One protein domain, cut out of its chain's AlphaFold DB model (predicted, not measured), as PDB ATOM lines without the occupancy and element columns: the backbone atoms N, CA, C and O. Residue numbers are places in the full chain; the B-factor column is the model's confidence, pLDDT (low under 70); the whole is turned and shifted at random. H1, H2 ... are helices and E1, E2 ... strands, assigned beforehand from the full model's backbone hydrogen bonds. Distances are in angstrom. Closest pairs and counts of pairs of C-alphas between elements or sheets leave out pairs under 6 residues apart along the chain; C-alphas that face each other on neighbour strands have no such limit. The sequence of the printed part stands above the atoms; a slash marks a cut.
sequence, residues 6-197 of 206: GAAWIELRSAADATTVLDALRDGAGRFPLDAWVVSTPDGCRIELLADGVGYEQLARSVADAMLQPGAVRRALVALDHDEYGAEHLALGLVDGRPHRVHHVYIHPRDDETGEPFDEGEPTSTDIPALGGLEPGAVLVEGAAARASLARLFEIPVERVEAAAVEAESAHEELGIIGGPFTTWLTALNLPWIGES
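What this domain is: This is residues 6 to 197 of the 206 residues of an uncharacterized protein of Actinoplanes awajinensis subsp. mycoplanecinus (UniProt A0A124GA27). A twisted sheet of six antiparallel strands forms the inner layer of three, with H1 and H2 over one face, where the sheet curls round H2, and H3, H4 and H5 over the other. H4 and H5 lie side by side as a helical hairpin, and the long stretch of residues 108 to 142 has no named element. The printed part has 192 residues, with elements in the order E1 H1 E2 E3 H2 E4 E5 E6 H3 H4 H5; the class is mixed, helices and strands. The whole is compact, with a radius of gyration of the C-alphas of 15.8 A and spans of 51 by 35 by 34 A.

Where its parts are: The sheet runs E2, residues 34 to 41; E3, 44 to 52, 26.7 A long; E1, 6 to 12, beginning at C-alpha 6 (24.510, 93.455, -14.269); E4, 73 to 81; E5, 87 to 95, 25.7 A; and E6, 98 to 107, 26.2 A. The helices are H1, residues 18 to 28; H2, 56 to 66; H3, 143 to 154; H4, 158 to 174, 24.4 A long; and H5, 180 to 189, ending at C-alpha 189 (27.829, 79.853, -24.514).

How they stand to each other: E2 and E6 are the edge strands. E1 and E4 are antiparallel, with N 9 and O 77 at 2.8 A; in the hairpin of E2 and E3, N 37 and O 48 are 2.8 A apart. E4, E5 and E6 form a meander, each strand the antiparallel neighbour of the one before. E1, H1, E2 and E3, H2, E4 are split strand-helix-strand units, each with another strand between its two parallel-running strands, and both crossovers are right-handed. H1 touches H2 at a steep tilt of 55 degrees, closest at the C-alphas of Ala 24 and Ala 66, 5.3 A. On the opposite face, H3 runs across the strands at a height over the sheet of 8.9 A, and H5 along them at 9.1 A. H4 touches H5 at a shallow tilt of 8 degrees, opposite ways, closest at the C-alphas of Ala 171 and Pro 181, 4.8 A. H4 has a kink of 43 degrees near residue 168. Every O i to N i+4 pair is within hydrogen-bond range in H1 and H3, against 5 of 7 in H2, 7 of 13 in H4 and 4 of 6 in H5.

The domain as a whole: The C-alphas farthest apart, those of Ala 15 and Glu 113, are 52.6 A apart. The printed part has no cut. The link from E6 to H3, 35 residues, is long. The mean pLDDT of the printed part is 88.8, and residues 28 to 31, 119 to 120, 133 to 138 and 197 are under 70.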
ATOM      1  N   GLY A   6      24.350  94.883 -14.469       93.81
ATOM      2  CA  GLY A   6      24.510  93.455 -14.269       93.81
ATOM      3  C   GLY A   6      23.516  92.690 -15.128       93.81
ATOM      4  O   GLY A   6      22.328  93.004 -15.148       93.81
ATOM      5  N   ALA A   7      23.995  91.658 -15.803       95.56
ATOM      6  CA  ALA A   7      23.201  90.713 -16.565       95.56
ATOM      7  C   ALA A   7      23.431  89.299 -16.018       95.56
ATOM      8  O   ALA A   7      24.563  88.925 -15.714       95.56
ATOM      9  N   ALA A   8      22.385  88.489 -15.882       97.00
ATOM     10  CA  ALA A   8      22.542  87.084 -15.526       97.00
ATOM     11  C   ALA A   8      21.599  86.161 -16.293       97.00
ATOM     12  O   ALA A   8      20.470  86.517 -16.616       97.00
ATOM     13  N   TRP A   9      22.064  84.936 -16.517       97.19
ATOM     14  CA  TRP A   9      21.341  83.852 -17.172       97.19
ATOM     15  C   TRP A   9      21.354  82.647 -16.238       97.19
ATOM     16  O   TRP A   9      22.393  82.016 -16.053       97.19
ATOM     17  N   ILE A  10      20.211  82.329 -15.638       97.06
ATOM     18  CA  ILE A  10      20.035  81.205 -14.716       97.06
ATOM     19  C   ILE A  10      19.307  80.085 -15.458       97.06
ATOM     20  O   ILE A  10      18.102  80.161 -15.686       97.06
ATOM     21  N   GLU A  11      20.028  79.033 -15.828       96.56
ATOM     22  CA  GLU A  11      19.447  77.861 -16.485       96.56
ATOM     23  C   GLU A  11      18.839  76.936 -15.427       96.56
ATOM     24  O   GLU A  11      19.532  76.465 -14.512       96.56
ATOM     25  N   LEU A  12      17.541  76.665 -15.543       95.88
ATOM     26  CA  LEU A  12      16.820  75.795 -14.623       95.88
ATOM     27  C   LEU A  12      16.853  74.340 -15.099       95.88
ATOM     28  O   LEU A  12      17.118  74.027 -16.260       95.88
ATOM     29  N   ARG A  13      16.592  73.411 -14.179       92.69
ATOM     30  CA  ARG A  13      16.377  72.001 -14.532       92.69
ATOM     31  C   ARG A  13      14.994  71.821 -15.168       92.69
ATOM     32  O   ARG A  13      14.064  72.545 -14.840       92.69
ATOM     33  N   SER A  14      14.827  70.795 -16.002       87.62
ATOM     34  CA  SER A  14      13.627  70.555 -16.830       87.62
ATOM     35  C   SER A  14      12.282  70.438 -16.085       87.62
ATOM     36  O   SER A  14      11.235  70.476 -16.719       87.62
ATOM     37  N   ALA A  15      12.291  70.263 -14.761       85.81
ATOM     38  CA  ALA A  15      11.095  70.184 -13.915       85.81
ATOM     39  C   ALA A  15      11.060  71.259 -12.812       85.81
ATOM     40  O   ALA A  15      10.217  71.199 -11.919       85.81
ATOM     41  N   ALA A  16      12.010  72.193 -12.831       90.69
ATOM     42  CA  ALA A  16      12.093  73.245 -11.837       90.69
ATOM     43  C   ALA A  16      11.010  74.299 -12.075       90.69
ATOM     44  O   ALA A  16      10.720  74.682 -13.208       90.69
ATOM     45  N   ASP A  17      10.443  74.785 -10.979       90.00
ATOM     46  CA  ASP A  17       9.522  75.908 -10.997       90.00
ATOM     47  C   ASP A  17      10.307  77.227 -10.972       90.00
ATOM     48  O   ASP A  17      11.023  77.525 -10.012       90.00
ATOM     49  N   ALA A  18      10.158  78.027 -12.030       92.94
ATOM     50  CA  ALA A  18      10.787  79.338 -12.125       92.94
ATOM     51  C   ALA A  18      10.307  80.290 -11.022       92.94
ATOM     52  O   ALA A  18      11.090  81.123 -10.569       92.94
ATOM     53  N   THR A  19       9.066  80.149 -10.540       92.75
ATOM     54  CA  THR A  19       8.533  80.994  -9.462       92.75
ATOM     55  C   THR A  19       9.320  80.813  -8.170       92.75
ATOM     56  O   THR A  19       9.668  81.808  -7.546       92.75
ATOM     57  N   THR A  20       9.721  79.588  -7.825       92.25
ATOM     58  CA  THR A  20      10.567  79.331  -6.644       92.25
ATOM     59  C   THR A  20      11.901  80.089  -6.705       92.25
ATOM     60  O   THR A  20      12.358  80.640  -5.704       92.25
ATOM     61  N   VAL A  21      12.530  80.152  -7.883       94.31
ATOM     62  CA  VAL A  21      13.794  80.886  -8.068       94.31
ATOM     63  C   VAL A  21      13.554  82.396  -8.093       94.31
ATOM     64  O   VAL A  21      14.322  83.135  -7.488       94.31
ATOM     65  N   LEU A  22      12.478  82.864  -8.732       93.31
ATOM     66  CA  LEU A  22      12.088  84.279  -8.738       93.31
ATOM     67  C   LEU A  22      11.732  84.800  -7.340       93.31
ATOM     68  O   LEU A  22      12.045  85.945  -7.029       93.31
ATOM     69  N   ASP A  23      11.107  83.982  -6.495       91.06
ATOM     70  CA  ASP A  23      10.795  84.333  -5.109       91.06
ATOM     71  C   ASP A  23      12.070  84.373  -4.259       91.06
ATOM     72  O   ASP A  23      12.283  85.344  -3.539       91.06
ATOM     73  N   ALA A  24      12.981  83.408  -4.427       90.94
ATOM     74  CA  ALA A  24      14.299  83.456  -3.789       90.94
ATOM     75  C   ALA A  24      15.112  84.684  -4.231       90.94
ATOM     76  O   ALA A  24      15.780  85.319  -3.414       90.94
ATOM     77  N   LEU A  25      15.027  85.043  -5.515       91.62
ATOM     78  CA  LEU A  25      15.595  86.278  -6.032       91.62
ATOM     79  C   LEU A  25      14.904  87.487  -5.420       91.62
ATOM     80  O   LEU A  25      15.613  88.403  -5.066       91.62
ATOM     81  N   ARG A  26      13.581  87.513  -5.230       87.00
ATOM     82  CA  ARG A  26      12.885  88.634  -4.574       87.00
ATOM     83  C   ARG A  26      13.312  88.796  -3.111       87.00
ATOM     84  O   ARG A  26      13.611  89.910  -2.692       87.00
ATOM     85  N   ASP A  27      13.411  87.694  -2.374       78.50
ATOM     86  CA  ASP A  27      13.829  87.679  -0.968       78.50
ATOM     87  C   ASP A  27      15.309  88.072  -0.805       78.50
ATOM     88  O   ASP A  27      15.679  88.764   0.147       78.50
ATOM     89  N   GLY A  28      16.164  87.671  -1.754       67.56
ATOM     90  CA  GLY A  28      17.572  88.072  -1.822       67.56
ATOM     91  C   GLY A  28      17.792  89.482  -2.392       67.56
ATOM     92  O   GLY A  28      18.723  90.175  -1.977       67.56
ATOM     93  N   ALA A  29      16.923  89.923  -3.307       54.78
ATOM     94  CA  ALA A  29      16.933  91.214  -4.000       54.78
ATOM     95  C   ALA A  29      16.212  92.322  -3.234       54.78
ATOM     96  O   ALA A  29      16.062  93.423  -3.761       54.78
ATOM     97  N   GLY A  30      15.922  92.127  -1.943       50.66
ATOM     98  CA  GLY A  30      15.623  93.216  -1.001       50.66
ATOM     99  C   GLY A  30      16.733  94.282  -0.873       50.66
ATOM    100  O   GLY A  30      16.739  95.059   0.077       50.66
ATOM    101  N   ARG A  31      17.699  94.301  -1.798       66.88
ATOM    102  CA  ARG A  31      18.889  95.145  -1.841       66.88
ATOM    103  C   ARG A  31      18.922  96.079  -3.059       66.88
ATOM    104  O   ARG A  31      19.554  97.125  -2.945       66.88
ATOM    105  N   PHE A  32      18.262  95.746  -4.179       84.50
ATOM    106  CA  PHE A  32      18.231  96.578  -5.397       84.50
ATOM    107  C   PHE A  32      17.163  96.119  -6.418       84.50
ATOM    108  O   PHE A  32      16.732  94.967  -6.376       84.50
ATOM    109  N   PRO A  33      16.699  97.001  -7.328       87.38
ATOM    110  CA  PRO A  33      15.747  96.638  -8.379       87.38
ATOM    111  C   PRO A  33      16.334  95.646  -9.395       87.38
ATOM    112  O   PRO A  33      17.444  95.838  -9.884       87.38
ATOM    113  N   LEU A  34      15.546  94.635  -9.764       90.25
ATOM    114  CA  LEU A  34      15.878  93.644 -10.788       90.25
ATOM    115  C   LEU A  34      14.729  93.508 -11.783       90.25
ATOM    116  O   LEU A  34      13.577  93.331 -11.389       90.25
ATOM    117  N   ASP A  35      15.034  93.525 -13.071       92.06
ATOM    118  CA  ASP A  35      14.109  93.083 -14.109       92.06
ATOM    119  C   ASP A  35      14.441  91.640 -14.501       92.06
ATOM    120  O   ASP A  35      15.604  91.268 -14.618       92.06
ATOM    121  N   ALA A  36      13.413  90.813 -14.670       93.19
ATOM    122  CA  ALA A  36      13.545  89.392 -14.950       93.19
ATOM    123  C   ALA A  36      12.668  88.956 -16.127       93.19
ATOM    124  O   ALA A  36      11.558  89.459 -16.315       93.19
ATOM    125  N   TRP A  37      13.137  87.962 -16.872       93.81
ATOM    126  CA  TRP A  37      12.410  87.299 -17.952       93.81
ATOM    127  C   TRP A  37      12.502  85.792 -17.765       93.81
ATOM    128  O   TRP A  37      13.565  85.274 -17.434       93.81
ATOM    129  N   VAL A  38      11.398  85.080 -17.986       93.56
ATOM    130  CA  VAL A  38      11.385  83.611 -17.997       93.56
ATOM    131  C   VAL A  38      11.273  83.154 -19.441       93.56
ATOM    132  O   VAL A  38      10.242  83.350 -20.081       93.56
ATOM    133  N   VAL A  39      12.337  82.541 -19.945       91.81
ATOM    134  CA  VAL A  39      12.486  82.151 -21.346       91.81
ATOM    135  C   VAL A  39      12.444  80.635 -21.455       91.81
ATOM    136  O   VAL A  39      13.123  79.928 -20.711       91.81
ATOM    137  N   SER A  40      11.645  80.114 -22.386       90.31
ATOM    138  CA  SER A  40      11.631  78.677 -22.676       90.31
ATOM    139  C   SER A  40      12.907  78.278 -23.415       90.31
ATOM    140  O   SER A  40      13.296  78.926 -24.385       90.31
ATOM    141  N   THR A  41      13.543  77.190 -22.988       88.31
ATOM    142  CA  THR A  41      14.722  76.613 -23.642       88.31
ATOM    143  C   THR A  41      14.431  75.162 -24.041       88.31
ATOM    144  O   THR A  41      13.497  74.558 -23.510       88.31
ATOM    145  N   PRO A  42      15.194  74.557 -24.971       85.00
ATOM    146  CA  PRO A  42      14.998  73.149 -25.330       85.00
ATOM    147  C   PRO A  42      15.072  72.183 -24.135       85.00
ATOM    148  O   PRO A  42      14.407  71.150 -24.146       85.00
ATOM    149  N   ASP A  43      15.839  72.545 -23.101       82.50
ATOM    150  CA  ASP A  43      16.101  71.717 -21.918       82.50
ATOM    151  C   ASP A  43      15.257  72.106 -20.688       82.50
ATOM    152  O   ASP A  43      15.407  71.510 -19.615       82.50
ATOM    153  N   GLY A  44      14.367  73.095 -20.815       88.06
ATOM    154  CA  GLY A  44      13.537  73.593 -19.722       88.06
ATOM    155  C   GLY A  44      13.257  75.084 -19.851       88.06
ATOM    156  O   GLY A  44      12.597  75.534 -20.787       88.06
ATOM    157  N   CYS A  45      13.731  75.858 -18.882       92.62
ATOM    158  CA  CYS A  45      13.615  77.304 -18.912       92.62
ATOM    159  C   CYS A  45      14.854  77.979 -18.337       92.62
ATOM    160  O   CYS A  45      15.611  77.405 -17.551       92.62
ATOM    161  N   ARG A  46      15.026  79.231 -18.738       95.12
ATOM    162  CA  ARG A  46      16.062  80.135 -18.275       95.12
ATOM    163  C   ARG A  46      15.414  81.366 -17.663       95.12
ATOM    164  O   ARG A  46      14.444  81.884 -18.211       95.12
ATOM    165  N   ILE A  47      15.966  81.843 -16.556       95.50
ATOM    166  CA  ILE A  47      15.666  83.172 -16.031       95.50
ATOM    167  C   ILE A  47      16.781  84.112 -16.480       95.50
ATOM    168  O   ILE A  47      17.947  83.880 -16.163       95.50
ATOM    169  N   GLU A  48      16.429  85.151 -17.222       95.81
ATOM    170  CA  GLU A  48      17.335  86.233 -17.613       95.81
ATOM    171  C   GLU A  48      17.089  87.410 -16.661       95.81
ATOM    172  O   GLU A  48      15.933  87.734 -16.394       95.81
ATOM    173  N   LEU A  49      18.142  88.008 -16.102       94.62
ATOM    174  CA  LEU A  49      18.065  89.078 -15.102       94.62
ATOM    175  C   LEU A  49      18.868  90.297 -15.528       94.62
ATOM    176  O   LEU A  49      20.038  90.157 -15.863       94.62
ATOM    177  N   LEU A  50      18.280  91.479 -15.404       93.12
ATOM    178  CA  LEU A  50      18.946  92.758 -15.605       93.12
ATOM    179  C   LEU A  50      18.892  93.579 -14.312       93.12
ATOM    180  O   LEU A  50      17.814  93.830 -13.769       93.12
ATOM    181  N   ALA A  51      20.058  94.009 -13.847       91.56
ATOM    182  CA  ALA A  51      20.245  94.996 -12.796       91.56
ATOM    183  C   ALA A  51      20.846  96.254 -13.430       91.56
ATOM    184  O   ALA A  51      21.898  96.169 -14.056       91.56
ATOM    185  N   ASP A  52      20.198  97.404 -13.279       87.94
ATOM    186  CA  ASP A  52      20.691  98.678 -13.811       87.94
ATOM    187  C   ASP A  52      20.929  99.660 -12.658       87.94
ATOM    188  O   ASP A  52      20.054  99.866 -11.805       87.94
ATOM    189  N   GLY A  53      22.121 100.253 -12.622       85.44
ATOM    190  CA  GLY A  53      22.518 101.228 -11.618       85.44
ATOM    191  C   GLY A  53      22.810 100.615 -10.247       85.44
ATOM    192  O   GLY A  53      23.536  99.636 -10.118       85.44
ATOM    193  N   VAL A  54      22.307 101.249  -9.184       83.56
ATOM    194  CA  VAL A  54      22.703 100.944  -7.798       83.56
ATOM    195  C   VAL A  54      22.405  99.489  -7.430       83.56
ATOM    196  O   VAL A  54      21.248  99.070  -7.466       83.56
ATOM    197  N   GLY A  55      23.433  98.764  -6.982       86.25
ATOM    198  CA  GLY A  55      23.327  97.394  -6.485       86.25
ATOM    199  C   GLY A  55      23.592  96.313  -7.529       86.25
ATOM    200  O   GLY A  55      23.583  95.139  -7.166       86.25
ATOM    201  N   TYR A  56      23.862  96.671  -8.791       90.19
ATOM    202  CA  TYR A  56      24.225  95.707  -9.835       90.19
ATOM    203  C   TYR A  56      25.394  94.799  -9.419       90.19
ATOM    204  O   TYR A  56      25.381  93.608  -9.722       90.19
ATOM    205  N   GLU A  57      26.351  95.327  -8.650       89.50
ATOM    206  CA  GLU A  57      27.523  94.609  -8.151       89.50
ATOM    207  C   GLU A  57      27.155  93.444  -7.216       89.50
ATOM    208  O   GLU A  57      27.928  92.513  -7.011       89.50
ATOM    209  N   GLN A  58      25.937  93.449  -6.668       90.88
ATOM    210  CA  GLN A  58      25.422  92.384  -5.811       90.88
ATOM    211  C   GLN A  58      24.691  91.283  -6.599       90.88
ATOM    212  O   GLN A  58      24.311  90.268  -6.007       90.88
ATOM    213  N   LEU A  59      24.511  91.430  -7.919       93.75
ATOM    214  CA  LEU A  59      23.790  90.465  -8.756       93.75
ATOM    215  C   LEU A  59      24.398  89.064  -8.682       93.75
ATOM    216  O   LEU A  59      23.663  88.093  -8.497       93.75
ATOM    217  N   ALA A  60      25.726  88.947  -8.762       94.75
ATOM    218  CA  ALA A  60      26.415  87.663  -8.655       94.75
ATOM    219  C   ALA A  60      26.051  86.926  -7.361       94.75
ATOM    220  O   ALA A  60      25.744  85.728  -7.373       94.75
ATOM    221  N   ARG A  61      26.009  87.668  -6.249       92.94
ATOM    222  CA  ARG A  61      25.640  87.131  -4.946       92.94
ATOM    223  C   ARG A  61      24.177  86.705  -4.893       92.94
ATOM    224  O   ARG A  61      23.892  85.598  -4.443       92.94
ATOM    225  N   SER A  62      23.262  87.543  -5.379       93.56
ATOM    226  CA  SER A  62      21.831  87.220  -5.433       93.56
ATOM    227  C   SER A  62      21.557  85.973  -6.277       93.56
ATOM    228  O   SER A  62      20.761  85.124  -5.880       93.56
ATOM    229  N   VAL A  63      22.261  85.813  -7.403       95.81
ATOM    230  CA  VAL A  63      22.188  84.604  -8.234       95.81
ATOM    231  C   VAL A  63      22.713  83.392  -7.465       95.81
ATOM    232  O   VAL A  63      22.047  82.359  -7.437       95.81
ATOM    233  N   ALA A  64      23.866  83.503  -6.803       95.06
ATOM    234  CA  ALA A  64      24.429  82.415  -6.006       95.06
ATOM    235  C   ALA A  64      23.497  81.983  -4.857       95.06
ATOM    236  O   ALA A  64      23.316  80.785  -4.633       95.06
ATOM    237  N   ASP A  65      22.861  82.929  -4.164       93.69
ATOM    238  CA  ASP A  65      21.889  82.629  -3.110       93.69
ATOM    239  C   ASP A  65      20.619  81.969  -3.695       93.69
ATOM    240  O   ASP A  65      20.118  80.991  -3.138       93.69
ATOM    241  N   ALA A  66      20.145  82.404  -4.870       94.00
ATOM    242  CA  ALA A  66      19.034  81.759  -5.577       94.00
ATOM    243  C   ALA A  66      19.373  80.332  -6.056       94.00
ATOM    244  O   ALA A  66      18.504  79.459  -6.096       94.00
ATOM    245  N   MET A  67      20.645  80.045  -6.356       95.25
ATOM    246  CA  MET A  67      21.115  78.692  -6.683       95.25
ATOM    247  C   MET A  67      21.032  77.707  -5.508       95.25
ATOM    248  O   MET A  67      21.094  76.499  -5.738       95.25
ATOM    249  N   LEU A  68      20.863  78.187  -4.269       93.81
ATOM    250  CA  LEU A  68      20.671  77.328  -3.095       93.81
ATOM    251  C   LEU A  68      19.280  76.682  -3.049       93.81
ATOM    252  O   LEU A  68      19.069  75.781  -2.236       93.81
ATOM    253  N   GLN A  69      18.346  77.100  -3.915       91.50
ATOM    254  CA  GLN A  69      17.042  76.454  -4.046       91.50
ATOM    255  C   GLN A  69      17.220  74.997  -4.519       91.50
ATOM    256  O   GLN A  69      17.651  74.765  -5.659       91.50
ATOM    257  N   PRO A  70      16.920  73.990  -3.670       85.12
ATOM    258  CA  PRO A  70      17.312  72.612  -3.935       85.12
ATOM    259  C   PRO A  70      16.722  72.069  -5.235       85.12
ATOM    260  O   PRO A  70      15.510  72.013  -5.416       85.12
ATOM    261  N   GLY A  71      17.597  71.627  -6.140       84.94
ATOM    262  CA  GLY A  71      17.192  70.978  -7.388       84.94
ATOM    263  C   GLY A  71      16.540  71.903  -8.421       84.94
ATOM    264  O   GLY A  71      16.090  71.398  -9.447       84.94
ATOM    265  N   ALA A  72      16.509  73.220  -8.196       92.44
ATOM    266  CA  ALA A  72      15.911  74.162  -9.139       92.44
ATOM    267  C   ALA A  72      16.908  74.591 -10.225       92.44
ATOM    268  O   ALA A  72      16.663  74.413 -11.419       92.44
ATOM    269  N   VAL A  73      18.068  75.107  -9.811       95.06
ATOM    270  CA  VAL A  73      19.058  75.675 -10.732       95.06
ATOM    271  C   VAL A  73      20.063  74.620 -11.193       95.06
ATOM    272  O   VAL A  73      20.525  73.767 -10.426       95.06
ATOM    273  N   ARG A  74      20.408  74.664 -12.482       94.94
ATOM    274  CA  ARG A  74      21.440  73.824 -13.095       94.94
ATOM    275  C   ARG A  74      22.798  74.522 -13.102       94.94
ATOM    276  O   ARG A  74      23.790  73.918 -12.699       94.94
ATOM    277  N   ARG A  75      22.829  75.756 -13.600       96.81
ATOM    278  CA  ARG A  75      24.019  76.593 -13.790       96.81
ATOM    279  C   ARG A  75      23.592  78.046 -13.964       96.81
ATOM    280  O   ARG A  75      22.434  78.297 -14.299       96.81
ATOM    281  N   ALA A  76      24.522  78.974 -13.795       98.06
ATOM    282  CA  ALA A  76      24.291  80.365 -14.157       98.06
ATOM    283  C   ALA A  76      25.521  81.003 -14.808       98.06
ATOM    284  O   ALA A  76      26.648  80.561 -14.577       98.06
ATOM    285  N   LEU A  77      25.294  82.044 -15.602       98.12
ATOM    286  CA  LEU A  77      26.302  83.027 -15.991       98.12
ATOM    287  C   LEU A  77      25.882  84.380 -15.418       98.12
ATOM    288  O   LEU A  77      24.700  84.711 -15.471       98.12
ATOM    289  N   VAL A  78      26.833  85.150 -14.901       97.56
ATOM    290  CA  VAL A  78      26.644  86.551 -14.513       97.56
ATOM    291  C   VAL A  78      27.709  87.380 -15.217       97.56
ATOM    292  O   VAL A  78      28.859  86.953 -15.277       97.56
ATOM    293  N   ALA A  79      27.316  88.526 -15.757       96.00
ATOM    294  CA  ALA A  79      28.171  89.531 -16.367       96.00
ATOM    295  C   ALA A  79      27.910  90.870 -15.670       96.00
ATOM    296  O   ALA A  79      26.752  91.267 -15.535       96.00
ATOM    297  N   LEU A  80      28.959  91.533 -15.201       94.69
ATOM    298  CA  LEU A  80      28.902  92.841 -14.558       94.69
ATOM    299  C   LEU A  80      29.739  93.812 -15.383       94.69
ATOM    300  O   LEU A  80      30.932  93.600 -15.589       94.69
ATOM    301  N   ASP A  81      29.086  94.853 -15.872       92.69
ATOM    302  CA  ASP A  81      29.681  95.949 -16.620       92.69
ATOM    303  C   ASP A  81      29.967  97.083 -15.632       92.69
ATOM    304  O   ASP A  81      29.040  97.695 -15.085       92.69
ATOM    305  N   HIS A  82      31.252  97.314 -15.356       91.12
ATOM    306  CA  HIS A  82      31.711  98.421 -14.524       91.12
ATOM    307  C   HIS A  82      32.005  99.666 -15.367       91.12
ATOM    308  O   HIS A  82      32.720 100.554 -14.903       91.12
ATOM    309  N   ASP A  83      31.436  99.750 -16.572       87.25
ATOM    310  CA  ASP A  83      31.621 100.848 -17.508       87.25
ATOM    311  C   ASP A  83      33.095 100.968 -17.948       87.25
ATOM    312  O   ASP A  83      33.732  99.973 -18.297       87.25
ATOM    313  N   GLU A  84      33.676 102.168 -17.917       85.75
ATOM    314  CA  GLU A  84      35.088 102.396 -18.253       85.75
ATOM    315  C   GLU A  84      36.055 101.801 -17.207       85.75
ATOM    316  O   GLU A  84      37.260 101.736 -17.446       85.75
ATOM    317  N   TYR A  85      35.549 101.337 -16.058       86.88
ATOM    318  CA  TYR A  85      36.362 100.781 -14.970       86.88
ATOM    319  C   TYR A  85      36.591  99.273 -15.082       86.88
ATOM    320  O   TYR A  85      37.208  98.690 -14.196       86.88
ATOM    321  N   GLY A  86      36.100  98.640 -16.147       91.69
ATOM    322  CA  GLY A  86      36.296  97.222 -16.419       91.69
ATOM    323  C   GLY A  86      34.994  96.441 -16.495       91.69
ATOM    324  O   GLY A  86      33.892  96.977 -16.405       91.69
ATOM    325  N   ALA A  87      35.121  95.135 -16.663       93.12
ATOM    326  CA  ALA A  87      33.982  94.236 -16.757       93.12
ATOM    327  C   ALA A  87      34.357  92.857 -16.216       93.12
ATOM    328  O   ALA A  87      35.481  92.408 -16.403       93.12
ATOM    329  N   GLU A  88      33.433  92.146 -15.581       93.38
ATOM    330  CA  GLU A  88      33.664  90.765 -15.149       93.38
ATOM    331  C   GLU A  88      32.545  89.842 -15.595       93.38
ATOM    332  O   GLU A  88      31.374  90.220 -15.635       93.38
ATOM    333  N   HIS A  89      32.885  88.590 -15.882       93.44
ATOM    334  CA  HIS A  89      31.880  87.542 -15.980       93.44
ATOM    335  C   HIS A  89      32.304  86.303 -15.219       93.44
ATOM    336  O   HIS A  89      33.471  85.907 -15.179       93.44
ATOM    337  N   LEU A  90      31.310  85.642 -14.650       95.19
ATOM    338  CA  LEU A  90      31.481  84.437 -13.866       95.19
ATOM    339  C   LEU A  90      30.430  83.397 -14.233       95.19
ATOM    340  O   LEU A  90      29.237  83.674 -14.335       95.19
ATOM    341  N   ALA A  91      30.893  82.163 -14.386       97.62
ATOM    342  CA  ALA A  91      30.032  81.004 -14.516       97.62
ATOM    343  C   ALA A  91      29.926  80.290 -13.174       97.62
ATOM    344  O   ALA A  91      30.935  79.921 -12.566       97.62
ATOM    345  N   LEU A  92      28.694  80.053 -12.739       97.62
ATOM    346  CA  LEU A  92      28.375  79.411 -11.477       97.62
ATOM    347  C   LEU A  92      27.865  77.990 -11.705       97.62
ATOM    348  O   LEU A  92      26.932  77.748 -12.476       97.62
ATOM    349  N   GLY A  93      28.466  77.048 -10.987       96.31
ATOM    350  CA  GLY A  93      28.044  75.652 -10.914       96.31
ATOM    351  C   GLY A  93      27.779  75.229  -9.473       96.31
ATOM    352  O   GLY A  93      28.193  75.904  -8.533       96.31
ATOM    353  N   LEU A  94      27.092  74.101  -9.293       94.38
ATOM    354  CA  LEU A  94      26.840  73.519  -7.973       94.38
ATOM    355  C   LEU A  94      27.827  72.384  -7.678       94.38
ATOM    356  O   LEU A  94      27.928  71.432  -8.452       94.38
ATOM    357  N   VAL A  95      28.483  72.451  -6.521       90.94
ATOM    358  CA  VAL A  95      29.269  71.356  -5.926       90.94
ATOM    359  C   VAL A  95      28.663  71.056  -4.563       90.94
ATOM    360  O   VAL A  95      28.533  71.962  -3.742       90.94
ATOM    361  N   ASP A  96      28.219  69.816  -4.351       89.94
ATOM    362  CA  ASP A  96      27.526  69.389  -3.124       89.94
ATOM    363  C   ASP A  96      26.375  70.329  -2.710       89.94
ATOM    364  O   ASP A  96      26.173  70.646  -1.538       89.94
ATOM    365  N   GLY A  97      25.625  70.815  -3.708       90.12
ATOM    366  CA  GLY A  97      24.495  71.728  -3.516       90.12
ATOM    367  C   GLY A  97      24.878  73.176  -3.198       90.12
ATOM    368  O   GLY A  97      24.001  73.954  -2.836       90.12
ATOM    369  N   ARG A  98      26.155  73.559  -3.330       93.12
ATOM    370  CA  ARG A  98      26.643  74.922  -3.069       93.12
ATOM    371  C   ARG A  98      27.209  75.587  -4.327       93.12
ATOM    372  O   ARG A  98      27.940  74.926  -5.072       93.12
ATOM    373  N   PRO A  99      26.927  76.882  -4.552       94.75
ATOM    374  CA  PRO A  99      27.437  77.617  -5.703       94.75
ATOM    375  C   PRO A  99      28.956  77.794  -5.615       94.75
ATOM    376  O   PRO A  99      29.492  78.122  -4.558       94.75
ATOM    377  N   HIS A 100      29.631  77.579  -6.739       95.06
ATOM    378  CA  HIS A 100      31.053  77.844  -6.926       95.06
ATOM    379  C   HIS A 100      31.282  78.560  -8.257       95.06
ATOM    380  O   HIS A 100      30.644  78.223  -9.260       95.06
ATOM    381  N   ARG A 101      32.247  79.482  -8.284       95.25
ATOM    382  CA  ARG A 101      32.801  80.062  -9.510       95.25
ATOM    383  C   ARG A 101      33.585  78.985 -10.248       95.25
ATOM    384  O   ARG A 101      34.658  78.576  -9.813       95.25
ATOM    385  N   VAL A 102      33.027  78.498 -11.348       95.62
ATOM    386  CA  VAL A 102      33.663  77.523 -12.249       95.62
ATOM    387  C   VAL A 102      34.608  78.221 -13.226       95.62
ATOM    388  O   VAL A 102      35.610  77.647 -13.645       95.62
ATOM    389  N   HIS A 103      34.269  79.458 -13.569       95.44
ATOM    390  CA  HIS A 103      35.036  80.360 -14.408       95.44
ATOM    391  C   HIS A 103      34.773  81.780 -13.921       95.44
ATOM    392  O   HIS A 103      33.639  82.073 -13.539       95.44
ATOM    393  N   HIS A 104      35.789  82.632 -13.912       94.38
ATOM    394  CA  HIS A 104      35.667  84.026 -13.513       94.38
ATOM    395  C   HIS A 104      36.792  84.823 -14.154       94.38
ATOM    396  O   HIS A 104      37.951  84.559 -13.838       94.38
ATOM    397  N   VAL A 105      36.424  85.746 -15.035       92.06
ATOM    398  CA  VAL A 105      37.339  86.612 -15.781       92.06
ATOM    399  C   VAL A 105      37.038  88.056 -15.437       92.06
ATOM    400  O   VAL A 105      35.870  88.409 -15.276       92.06
ATOM    401  N   TYR A 106      38.089  88.868 -15.371       92.50
ATOM    402  CA  TYR A 106      37.991  90.318 -15.286       92.50
ATOM    403  C   TYR A 106      38.725  90.951 -16.469       92.50
ATOM    404  O   TYR A 106      39.873  90.622 -16.766       92.50
ATOM    405  N   ILE A 107      38.037  91.848 -17.158       91.81
ATOM    406  CA  ILE A 107      38.510  92.622 -18.295       91.81
ATOM    407  C   ILE A 107      38.950  93.968 -17.734       91.81
ATOM    408  O   ILE A 107      38.123  94.820 -17.408       91.81
ATOM    409  N   HIS A 108      40.263  94.129 -17.590       89.81
ATOM    410  CA  HIS A 108      40.852  95.378 -17.126       89.81
ATOM    411  C   HIS A 108      40.782  96.447 -18.222       89.81
ATOM    412  O   HIS A 108      41.090  96.133 -19.382       89.81
ATOM    413  N   PRO A 109      40.452  97.705 -17.876       88.31
ATOM    414  CA  PRO A 109      40.673  98.814 -18.788       88.31
ATOM    415  C   PRO A 109      42.174  98.959 -19.056       88.31
ATOM    416  O   PRO A 109      43.006  98.597 -18.217       88.31
ATOM    417  N   ARG A 110      42.530  99.457 -20.240       87.19
ATOM    418  CA  ARG A 110      43.924  99.622 -20.670       87.19
ATOM    419  C   ARG A 110      44.194 101.053 -21.086       87.19
ATOM    420  O   ARG A 110      43.314 101.729 -21.601       87.19
ATOM    421  N   ASP A 111      45.425 101.483 -20.869       84.06
ATOM    422  CA  ASP A 111      45.916 102.770 -21.332       84.06
ATOM    423  C   ASP A 111      46.031 102.765 -22.865       84.06
ATOM    424  O   ASP A 111      46.739 101.939 -23.441       84.06
ATOM    425  N   ASP A 112      45.333 103.689 -23.527       79.25
ATOM    426  CA  ASP A 112      45.244 103.747 -24.993       79.25
ATOM    427  C   ASP A 112      46.599 103.994 -25.687       79.25
ATOM    428  O   ASP A 112      46.769 103.655 -26.861       79.25
ATOM    429  N   GLU A 113      47.573 104.604 -24.998       80.31
ATOM    430  CA  GLU A 113      48.889 104.917 -25.570       80.31
ATOM    431  C   GLU A 113      49.879 103.753 -25.428       80.31
ATOM    432  O   GLU A 113      50.713 103.526 -26.310       80.31
ATOM    433  N   THR A 114      49.809 103.025 -24.314       83.69
ATOM    434  CA  THR A 114      50.791 102.001 -23.924       83.69
ATOM    435  C   THR A 114      50.260 100.573 -24.023       83.69
ATOM    436  O   THR A 114      51.055  99.642 -24.156       83.69
ATOM    437  N   GLY A 115      48.940 100.385 -23.994       81.06
ATOM    438  CA  GLY A 115      48.269  99.084 -23.972       81.06
ATOM    439  C   GLY A 115      48.397  98.329 -22.645       81.06
ATOM    440  O   GLY A 115      47.980  97.169 -22.561       81.06
ATOM    441  N   GLU A 116      48.980  98.942 -21.614       84.69
ATOM    442  CA  GLU A 116      49.102  98.352 -20.278       84.69
ATOM    443  C   GLU A 116      47.766  98.467 -19.520       84.69
ATOM    444  O   GLU A 116      47.052  99.456 -19.693       84.69
ATOM    445  N   PRO A 117      47.386  97.472 -18.699       80.19
ATOM    446  CA  PRO A 117      46.185  97.566 -17.874       80.19
ATOM    447  C   PRO A 117      46.321  98.677 -16.827       80.19
ATOM    448  O   PRO A 117      47.400  98.874 -16.265       80.19
ATOM    449  N   PHE A 118      45.227  99.380 -16.530       77.38
ATOM    450  CA  PHE A 118      45.187 100.271 -15.373       77.38
ATOM    451  C   PHE A 118      45.179  99.459 -14.071       77.38
ATOM    452  O   PHE A 118      44.555  98.402 -13.983       77.38
ATOM    453  N   ASP A 119      45.806 100.012 -13.031       67.88
ATOM    454  CA  ASP A 119      45.734  99.491 -11.656       67.88
ATOM    455  C   ASP A 119      44.396  99.844 -10.959       67.88
ATOM    456  O   ASP A 119      44.231  99.611  -9.761       67.88
ATOM    457  N   GLU A 120      43.441 100.444 -11.681       66.88
ATOM    458  CA  GLU A 120      42.120 100.814 -11.172       66.88
ATOM    459  C   GLU A 120      41.065  99.773 -11.578       66.88
ATOM    460  O   GLU A 120      40.975  99.387 -12.742       66.88
ATOM    461  N   GLY A 121      40.254  99.346 -10.604       71.06
ATOM    462  CA  GLY A 121      39.212  98.331 -10.780       71.06
ATOM    463  C   GLY A 121      39.593  96.977 -10.175       71.06
ATOM    464  O   GLY A 121      40.717  96.497 -10.314       71.06
ATOM    465  N   GLU A 122      38.647  96.355  -9.472       82.25
ATOM    466  CA  GLU A 122      38.802  95.013  -8.909       82.25
ATOM    467  C   GLU A 122      37.512  94.214  -9.119       82.25
ATOM    468  O   GLU A 122      36.419  94.781  -9.024       82.25
ATOM    469  N   PRO A 123      37.603  92.897  -9.358       87.06
ATOM    470  CA  PRO A 123      36.425  92.051  -9.419       87.06
ATOM    471  C   PRO A 123      35.714  91.992  -8.068       87.06
ATOM    472  O   PRO A 123      36.304  91.759  -7.009       87.06
ATOM    473  N   THR A 124      34.402  92.119  -8.137       87.25
ATOM    474  CA  THR A 124      33.486  92.276  -7.010       87.25
ATOM    475  C   THR A 124      32.952  90.941  -6.488       87.25
ATOM    476  O   THR A 124      32.653  90.816  -5.300       87.25
ATOM    477  N   SER A 125      32.916  89.898  -7.324       87.81
ATOM    478  CA  SER A 125      32.256  88.616  -7.009       87.81
ATOM    479  C   SER A 125      33.165  87.573  -6.338       87.81
ATOM    480  O   SER A 125      32.978  86.361  -6.491       87.81
ATOM    481  N   THR A 126      34.206  88.011  -5.628       88.69
ATOM    482  CA  THR A 126      35.238  87.118  -5.065       88.69
ATOM    483  C   THR A 126      34.808  86.387  -3.788       88.69
ATOM    484  O   THR A 126      35.470  85.427  -3.384       88.69
ATOM    485  N   ASP A 127      33.678  86.773  -3.186       87.62
ATOM    486  CA  ASP A 127      33.091  86.132  -2.004       87.62
ATOM    487  C   ASP A 127      32.454  84.762  -2.312       87.62
ATOM    488  O   ASP A 127      32.309  83.920  -1.417       87.62
ATOM    489  N   ILE A 128      32.101  84.508  -3.578       90.88
ATOM    490  CA  ILE A 128      31.626  83.202  -4.038       90.88
ATOM    491  C   ILE A 128      32.836  82.252  -4.149       90.88
ATOM    492  O   ILE A 128      33.811  82.568  -4.836       90.88
ATOM    493  N   PRO A 129      32.813  81.055  -3.534       91.19
ATOM    494  CA  PRO A 129      33.954  80.138  -3.563       91.19
ATOM    495  C   PRO A 129      34.388  79.751  -4.985       91.19
ATOM    496  O   PRO A 129      33.549  79.461  -5.834       91.19
ATOM    497  N   ALA A 130      35.694  79.697  -5.254       90.69
ATOM    498  CA  ALA A 130      36.221  79.181  -6.519       90.69
ATOM    499  C   ALA A 130      36.164  77.647  -6.576       90.69
ATOM    500  O   ALA A 130      36.446  76.959  -5.589       90.69
ATOM    501  N   LEU A 131      35.842  77.091  -7.745       86.94
ATOM    502  CA  LEU A 131      35.922  75.655  -7.985       86.94
ATOM    503  C   LEU A 131      37.383  75.191  -7.887       86.94
ATOM    504  O   LEU A 131      38.276  75.778  -8.491       86.94
ATOM    505  N   GLY A 132      37.617  74.098  -7.159       74.12
ATOM    506  CA  GLY A 132      38.946  73.496  -7.024       74.12
ATOM    507  C   GLY A 132      39.778  74.027  -5.859       74.12
ATOM    508  O   GLY A 132      40.918  73.597  -5.716       74.12
ATOM    509  N   GLY A 133      39.219  74.904  -5.015       58.19
ATOM    510  CA  GLY A 133      39.890  75.360  -3.796       58.19
ATOM    511  C   GLY A 133      41.216  76.062  -4.078       58.19
ATOM    512  O   GLY A 133      42.173  75.839  -3.341       58.19
ATOM    513  N   LEU A 134      41.268  76.851  -5.165       58.41
ATOM    514  CA  LEU A 134      42.399  77.728  -5.475       58.41
ATOM    515  C   LEU A 134      42.859  78.450  -4.201       58.41
ATOM    516  O   LEU A 134      42.025  78.789  -3.357       58.41
ATOM    517  N   GLU A 135      44.174  78.653  -4.073       45.56
ATOM    518  CA  GLU A 135      44.780  79.291  -2.899       45.56
ATOM    519  C   GLU A 135      43.985  80.543  -2.485       45.56
ATOM    520  O   GLU A 135      43.573  81.324  -3.355       45.56
ATOM    521  N   PRO A 136      43.756  80.760  -1.176       38.16
ATOM    522  CA  PRO A 136      43.175  82.003  -0.682       38.16
ATOM    523  C   PRO A 136      43.913  83.210  -1.289       38.16
ATOM    524  O   PRO A 136      45.103  83.391  -1.045       38.16
ATOM    525  N   GLY A 137      43.220  84.005  -2.112       40.66
ATOM    526  CA  GLY A 137      43.809  85.114  -2.878       40.66
ATOM    527  C   GLY A 137      43.776  84.950  -4.403       40.66
ATOM    528  O   GLY A 137      44.096  85.903  -5.106       40.66
ATOM    529  N   ALA A 138      43.349  83.800  -4.941       56.97
ATOM    530  CA  ALA A 138      43.020  83.688  -6.363       56.97
ATOM    531  C   ALA A 138      41.760  84.509  -6.678       56.97
ATOM    532  O   ALA A 138      40.620  84.095  -6.443       56.97
ATOM    533  N   VAL A 139      41.998  85.713  -7.182       73.75
ATOM    534  CA  VAL A 139      40.969  86.687  -7.536       73.75
ATOM    535  C   VAL A 139      40.095  86.154  -8.685       73.75
ATOM    536  O   VAL A 139      38.860  86.185  -8.613       73.75
ATOM    537  N   LEU A 140      40.728  85.549  -9.692       83.75
ATOM    538  CA  LEU A 140      40.100  85.043 -10.913       83.75
ATOM    539  C   LEU A 140      40.153  83.509 -10.999       83.75
ATOM    540  O   LEU A 140      41.000  82.859 -10.382       83.75
ATOM    541  N   VAL A 141      39.225  82.926 -11.762       87.69
ATOM    542  CA  VAL A 141      39.136  81.480 -12.024       87.69
ATOM    543  C   VAL A 141      39.276  81.274 -13.529       87.69
ATOM    544  O   VAL A 141      38.286  81.189 -14.255       87.69
ATOM    545  N   GLU A 142      40.523  81.213 -13.991       86.31
ATOM    546  CA  GLU A 142      40.878  81.253 -15.414       86.31
ATOM    547  C   GLU A 142      41.833  80.120 -15.822       86.31
ATOM    548  O   GLU A 142      42.141  79.195 -15.063       86.31
ATOM    549  N   GLY A 143      42.297  80.167 -17.072       88.94
ATOM    550  CA  GLY A 143      43.240  79.208 -17.632       88.94
ATOM    551  C   GLY A 143      42.572  77.950 -18.186       88.94
ATOM    552  O   GLY A 143      41.351  77.825 -18.272       88.94
ATOM    553  N   ALA A 144      43.391  76.998 -18.638       91.38
ATOM    554  CA  ALA A 144      42.910  75.811 -19.353       91.38
ATOM    555  C   ALA A 144      41.944  74.950 -18.514       91.38
ATOM    556  O   ALA A 144      40.934  74.471 -19.025       91.38
ATOM    557  N   ALA A 145      42.207  74.793 -17.212       91.62
ATOM    558  CA  ALA A 145      41.355  73.999 -16.328       91.62
ATOM    559  C   ALA A 145      39.982  74.651 -16.083       91.62
ATOM    560  O   ALA A 145      38.961  73.953 -16.091       91.62
ATOM    561  N   ALA A 146      39.937  75.976 -15.906       93.06
ATOM    562  CA  ALA A 146      38.686  76.718 -15.772       93.06
ATOM    563  C   ALA A 146      37.885  76.680 -17.078       93.06
ATOM    564  O   ALA A 146      36.704  76.346 -17.057       93.06
ATOM    565  N   ARG A 147      38.540  76.884 -18.231       95.38
ATOM    566  CA  ARG A 147      37.912  76.780 -19.562       95.38
ATOM    567  C   ARG A 147      37.334  75.390 -19.836       95.38
ATOM    568  O   ARG A 147      36.185  75.273 -20.252       95.38
ATOM    569  N   ALA A 148      38.061  74.324 -19.502       95.75
ATOM    570  CA  ALA A 148      37.548  72.954 -19.597       95.75
ATOM    571  C   ALA A 148      36.381  72.687 -18.627       95.75
ATOM    572  O   ALA A 148      35.501  71.868 -18.896       95.75
ATOM    573  N   SER A 149      36.353  73.353 -17.473       96.00
ATOM    574  CA  SER A 149      35.248  73.242 -16.515       96.00
ATOM    575  C   SER A 149      34.022  74.034 -16.966       96.00
ATOM    576  O   SER A 149      32.912  73.522 -16.843       96.00
ATOM    577  N   LEU A 150      34.215  75.206 -17.576       97.06
ATOM    578  CA  LEU A 150      33.164  75.987 -18.225       97.06
ATOM    579  C   LEU A 150      32.533  75.206 -19.379       97.06
ATOM    580  O   LEU A 150      31.315  75.066 -19.421       97.06
ATOM    581  N   ALA A 151      33.355  74.633 -20.260       97.94
ATOM    582  CA  ALA A 151      32.900  73.808 -21.377       97.94
ATOM    583  C   ALA A 151      32.035  72.631 -20.896       97.94
ATOM    584  O   ALA A 151      30.945  72.401 -21.416       97.94
ATOM    585  N   ARG A 152      32.468  71.935 -19.834       97.50
ATOM    586  CA  ARG A 152      31.684  70.863 -19.196       97.50
ATOM    587  C   ARG A 152      30.393  71.370 -18.557       97.50
ATOM    588  O   ARG A 152      29.364  70.722 -18.703       97.50
ATOM    589  N   LEU A 153      30.436  72.506 -17.860       96.81
ATOM    590  CA  LEU A 153      29.260  73.110 -17.232       96.81
ATOM    591  C   LEU A 153      28.210  73.498 -18.281       96.81
ATOM    592  O   LEU A 153      27.017  73.278 -18.064       96.81
ATOM    593  N   PHE A 154      28.655  74.051 -19.412       96.12
ATOM    594  CA  PHE A 154      27.795  74.494 -20.506       96.12
ATOM    595  C   PHE A 154      27.459  73.409 -21.536       96.12
ATOM    596  O   PHE A 154      26.547  73.607 -22.333       96.12
ATOM    597  N   GLU A 155      28.100  72.241 -21.443       95.94
ATOM    598  CA  GLU A 155      27.962  71.108 -22.373       95.94
ATOM    599  C   GLU A 155      28.302  71.470 -23.821       95.94
ATOM    600  O   GLU A 155      27.642  71.052 -24.770       95.94
ATOM    601  N   ILE A 156      29.368  72.249 -23.986       96.50
ATOM    602  CA  ILE A 156      29.884  72.677 -25.286       96.50
ATOM    603  C   ILE A 156      31.323  72.184 -25.492       96.50
ATOM    604  O   ILE A 156      32.009  71.869 -24.515       96.50
ATOM    605  N   PRO A 157      31.810  72.119 -26.745       98.00
ATOM    606  CA  PRO A 157      33.213  71.818 -27.023       98.00
ATOM    607  C   PRO A 157      34.152  72.842 -26.372       98.00
ATOM    608  O   PRO A 157      33.868  74.044 -26.380       98.00
ATOM    609  N   VAL A 158      35.280  72.378 -25.827       97.62
ATOM    610  CA  VAL A 158      36.259  73.254 -25.159       97.62
ATOM    611  C   VAL A 158      36.904  74.229 -26.141       97.62
ATOM    612  O   VAL A 158      37.169  75.368 -25.782       97.62
ATOM    613  N   GLU A 159      37.037  73.832 -27.402       98.00
ATOM    614  CA  GLU A 159      37.596  74.638 -28.485       98.00
ATOM    615  C   GLU A 159      36.782  75.921 -28.709       98.00
ATOM    616  O   GLU A 159      37.339  76.964 -29.038       98.00
ATOM    617  N   ARG A 160      35.462  75.874 -28.468       97.94
ATOM    618  CA  ARG A 160      34.586  77.055 -28.547       97.94
ATOM    619  C   ARG A 160      34.869  78.043 -27.414       97.94
ATOM    620  O   ARG A 160      34.828  79.248 -27.629       97.94
ATOM    621  N   VAL A 161      35.173  77.531 -26.223       97.50
ATOM    622  CA  VAL A 161      35.569  78.340 -25.061       97.50
ATOM    623  C   VAL A 161      36.977  78.910 -25.245       97.50
ATOM    624  O   VAL A 161      37.245  80.044 -24.861       97.50
ATOM    625  N   GLU A 162      37.890  78.141 -25.836       97.06
ATOM    626  CA  GLU A 162      39.251  78.597 -26.121       97.06
ATOM    627  C   GLU A 162      39.283  79.691 -27.186       97.06
ATOM    628  O   GLU A 162      39.969  80.687 -26.978       97.06
ATOM    629  N   ALA A 163      38.507  79.549 -28.265       96.94
ATOM    630  CA  ALA A 163      38.354  80.595 -29.274       96.94
ATOM    631  C   ALA A 163      37.814  81.894 -28.658       96.94
ATOM    632  O   ALA A 163      38.368  82.962 -28.896       96.94
ATOM    633  N   ALA A 164      36.806  81.783 -27.787       96.31
ATOM    634  CA  ALA A 164      36.254  82.933 -27.082       96.31
ATOM    635  C   ALA A 164      37.274  83.638 -26.186       96.31
ATOM    636  O   ALA A 164      37.312  84.860 -26.138       96.31
ATOM    637  N   ALA A 165      38.124  82.873 -25.498       94.75
ATOM    638  CA  ALA A 165      39.175  83.438 -24.662       94.75
ATOM    639  C   ALA A 165      40.212  84.229 -25.475       94.75
ATOM    640  O   ALA A 165      40.685  85.248 -24.992       94.75
ATOM    641  N   VAL A 166      40.548  83.768 -26.687       95.44
ATOM    642  CA  VAL A 166      41.475  84.471 -27.591       95.44
ATOM    643  C   VAL A 166      40.841  85.751 -28.127       95.44
ATOM    644  O   VAL A 166      41.451  86.811 -28.080       95.44
ATOM    645  N   GLU A 167      39.600  85.677 -28.607       93.94
ATOM    646  CA  GLU A 167      38.874  86.854 -29.100       93.94
ATOM    647  C   GLU A 167      38.639  87.895 -27.988       93.94
ATOM    648  O   GLU A 167      38.671  89.095 -28.248       93.94
ATOM    649  N   ALA A 168      38.474  87.456 -26.736       92.56
ATOM    650  CA  ALA A 168      38.293  88.340 -25.588       92.56
ATOM    651  C   ALA A 168      39.568  89.086 -25.142       92.56
ATOM    652  O   ALA A 168      39.472  89.957 -24.281       92.56
ATOM    653  N   GLU A 169      40.749  88.812 -25.713       90.50
ATOM    654  CA  GLU A 169      41.976  89.568 -25.400       90.50
ATOM    655  C   GLU A 169      41.830  91.068 -25.743       90.50
ATOM    656  O   GLU A 169      42.349  91.928 -25.021       90.50
ATOM    657  N   SER A 170      41.041  91.386 -26.776       91.19
ATOM    658  CA  SER A 170      40.684  92.755 -27.186       91.19
ATOM    659  C   SER A 170      39.379  93.276 -26.571       91.19
ATOM    660  O   SER A 170      38.974  94.390 -26.876       91.19
ATOM    661  N   ALA A 171      38.719  92.537 -25.669       91.75
ATOM    662  CA  ALA A 171      37.420  92.953 -25.114       91.75
ATOM    663  C   ALA A 171      37.476  94.272 -24.314       91.75
ATOM    664  O   ALA A 171      36.451  94.920 -24.119       91.75
ATOM    665  N   HIS A 172      38.669  94.684 -23.875       90.56
ATOM    666  CA  HIS A 172      38.902  95.976 -23.229       90.56
ATOM    667  C   HIS A 172      38.579  97.172 -24.146       90.56
ATOM    668  O   HIS A 172      38.193  98.224 -23.650       90.56
ATOM    669  N   GLU A 173      38.686  97.006 -25.471       91.50
ATOM    670  CA  GLU A 173      38.356  98.034 -26.471       91.50
ATOM    671  C   GLU A 173      36.845  98.328 -26.527       91.50
ATOM    672  O   GLU A 173      36.423  99.346 -27.073       91.50
ATOM    673  N   GLU A 174      36.025  97.436 -25.962       91.81
ATOM    674  CA  GLU A 174      34.567  97.554 -25.924       91.81
ATOM    675  C   GLU A 174      34.033  98.018 -24.559       91.81
ATOM    676  O   GLU A 174      32.817  98.092 -24.373       91.81
ATOM    677  N   LEU A 175      34.901  98.346 -23.595       90.31
ATOM    678  CA  LEU A 175      34.466  98.917 -22.316       90.31
ATOM    679  C   LEU A 175      33.696 100.231 -22.541       90.31
ATOM    680  O   LEU A 175      34.013 101.021 -23.431       90.31
ATOM    681  N   GLY A 176      32.628 100.436 -21.767       84.19
ATOM    682  CA  GLY A 176      31.667 101.529 -21.969       84.19
ATOM    683  C   GLY A 176      30.623 101.285 -23.074       84.19
ATOM    684  O   GLY A 176      29.708 102.100 -23.265       84.19
ATOM    685  N   ILE A 177      30.704 100.159 -23.798       87.81
ATOM    686  CA  ILE A 177      29.662  99.688 -24.719       87.81
ATOM    687  C   ILE A 177      28.855  98.586 -24.031       87.81
ATOM    688  O   ILE A 177      29.350  97.484 -23.816       87.81
ATOM    689  N   ILE A 178      27.574  98.861 -23.765       83.69
ATOM    690  CA  ILE A 178      26.645  97.907 -23.138       83.69
ATOM    691  C   ILE A 178      26.712  96.542 -23.832       83.69
ATOM    692  O   ILE A 178      26.367  96.413 -25.009       83.69
ATOM    693  N   GLY A 179      27.119  95.525 -23.074       83.62
ATOM    694  CA  GLY A 179      27.179  94.137 -23.532       83.62
ATOM    695  C   GLY A 179      28.388  93.781 -24.400       83.62
ATOM    696  O   GLY A 179      28.684  92.592 -24.532       83.62
ATOM    697  N   GLY A 180      29.107  94.776 -24.925       89.62
ATOM    698  CA  GLY A 180      30.259  94.608 -25.813       89.62
ATOM    699  C   GLY A 180      31.306  93.638 -25.259       89.62
ATOM    700  O   GLY A 180      31.479  92.555 -25.830       89.62
ATOM    701  N   PRO A 181      31.872  93.906 -24.061       91.88
ATOM    702  CA  PRO A 181      32.914  93.077 -23.450       91.88
ATOM    703  C   PRO A 181      32.537  91.594 -23.262       91.88
ATOM    704  O   PRO A 181      33.405  90.732 -23.112       91.88
ATOM    705  N   PHE A 182      31.241  91.265 -23.279       93.00
ATOM    706  CA  PHE A 182      30.730  89.911 -23.057       93.00
ATOM    707  C   PHE A 182      30.314  89.189 -24.342       93.00
ATOM    708  O   PHE A 182      30.084  87.977 -24.300       93.00
ATOM    709  N   THR A 183      30.211  89.889 -25.476       93.00
ATOM    710  CA  THR A 183      29.615  89.388 -26.729       93.00
ATOM    711  C   THR A 183      30.186  88.038 -27.152       93.00
ATOM    712  O   THR A 183      29.446  87.085 -27.427       93.00
ATOM    713  N   THR A 184      31.510  87.926 -27.155       94.38
ATOM    714  CA  THR A 184      32.234  86.710 -27.530       94.38
ATOM    715  C   THR A 184      31.909  85.540 -26.601       94.38
ATOM    716  O   THR A 184      31.639  84.424 -27.056       94.38
ATOM    717  N   TRP A 185      31.862  85.784 -25.289       95.56
ATOM    718  CA  TRP A 185      31.530  84.763 -24.296       95.56
ATOM    719  C   TRP A 185      30.080  84.306 -24.415       95.56
ATOM    720  O   TRP A 185      29.812  83.106 -24.435       95.56
ATOM    721  N   LEU A 186      29.140  85.238 -24.561       95.38
ATOM    722  CA  LEU A 186      27.724  84.925 -24.753       95.38
ATOM    723  C   LEU A 186      27.498  84.119 -26.033       95.38
ATOM    724  O   LEU A 186      26.820  83.087 -26.010       95.38
ATOM    725  N   THR A 187      28.169  84.508 -27.118       95.38
ATOM    726  CA  THR A 187      28.168  83.765 -28.381       95.38
ATOM    727  C   THR A 187      28.707  82.354 -28.185       95.38
ATOM    728  O   THR A 187      28.090  81.390 -28.641       95.38
ATOM    729  N   ALA A 188      29.822  82.179 -27.475       96.50
ATOM    730  CA  ALA A 188      30.394  80.863 -27.202       96.50
ATOM    731  C   ALA A 188      29.468  79.967 -26.367       96.50
ATOM    732  O   ALA A 188      29.376  78.765 -26.619       96.50
ATOM    733  N   LEU A 189      28.738  80.554 -25.420       95.50
ATOM    734  CA  LEU A 189      27.829  79.853 -24.514       95.50
ATOM    735  C   LEU A 189      26.403  79.705 -25.069       95.50
ATOM    736  O   LEU A 189      25.567  79.070 -24.427       95.50
ATOM    737  N   ASN A 190      26.137  80.232 -26.271       93.88
ATOM    738  CA  ASN A 190      24.817  80.254 -26.907       93.88
ATOM    739  C   ASN A 190      23.748  80.935 -26.031       93.88
ATOM    740  O   ASN A 190      22.618  80.453 -25.894       93.88
ATOM    741  N   LEU A 191      24.133  82.048 -25.412       92.94
ATOM    742  CA  LEU A 191      23.265  82.894 -24.605       92.94
ATOM    743  C   LEU A 191      22.954  84.171 -25.399       92.94
ATOM    744  O   LEU A 191      23.889  84.837 -25.836       92.94
ATOM    745  N   PRO A 192      21.674  84.510 -25.627       91.00
ATOM    746  CA  PRO A 192      21.306  85.787 -26.226       91.00
ATOM    747  C   PRO A 192      21.502  86.922 -25.218       91.00
ATOM    748  O   PRO A 192      21.521  86.679 -24.004       91.00
ATOM    749  N   TRP A 193      21.596  88.160 -25.702       90.12
ATOM    750  CA  TRP A 193      21.570  89.302 -24.797       90.12
ATOM    751  C   TRP A 193      20.188  89.434 -24.146       90.12
ATOM    752  O   TRP A 193      19.158  89.053 -24.711       90.12
ATOM    753  N   ILE A 194      20.163  89.947 -22.918       86.75
ATOM    754  CA  ILE A 194      18.936  90.023 -22.125       86.75
ATOM    755  C   ILE A 194      17.941  90.982 -22.776       86.75
ATOM    756  O   ILE A 194      18.296  92.067 -23.231       86.75
ATOM    757  N   GLY A 195      16.670  90.580 -22.798       70.19
ATOM    758  CA  GLY A 195      15.579  91.375 -23.365       70.19
ATOM    759  C   GLY A 195      15.380  91.198 -24.873       70.19
ATOM    760  O   GLY A 195      14.353  91.632 -25.393       70.19
ATOM    761  N   GLU A 196      16.276  90.494 -25.573       77.44
ATOM    762  CA  GLU A 196      16.074  90.100 -26.980       77.44
ATOM    763  C   GLU A 196      15.062  88.949 -27.137       77.44
ATOM    764  O   GLU A 196      14.569  88.676 -28.230       77.44
ATOM    765  N   SER A 197      14.715  88.289 -26.031       64.94
ATOM    766  CA  SER A 197      13.859  87.102 -25.947       64.94
ATOM    767  C   SER A 197      12.344  87.388 -26.032       64.94
ATOM    768  O   SER A 197      11.564  86.449 -26.162       64.94
TER     769      SER A 197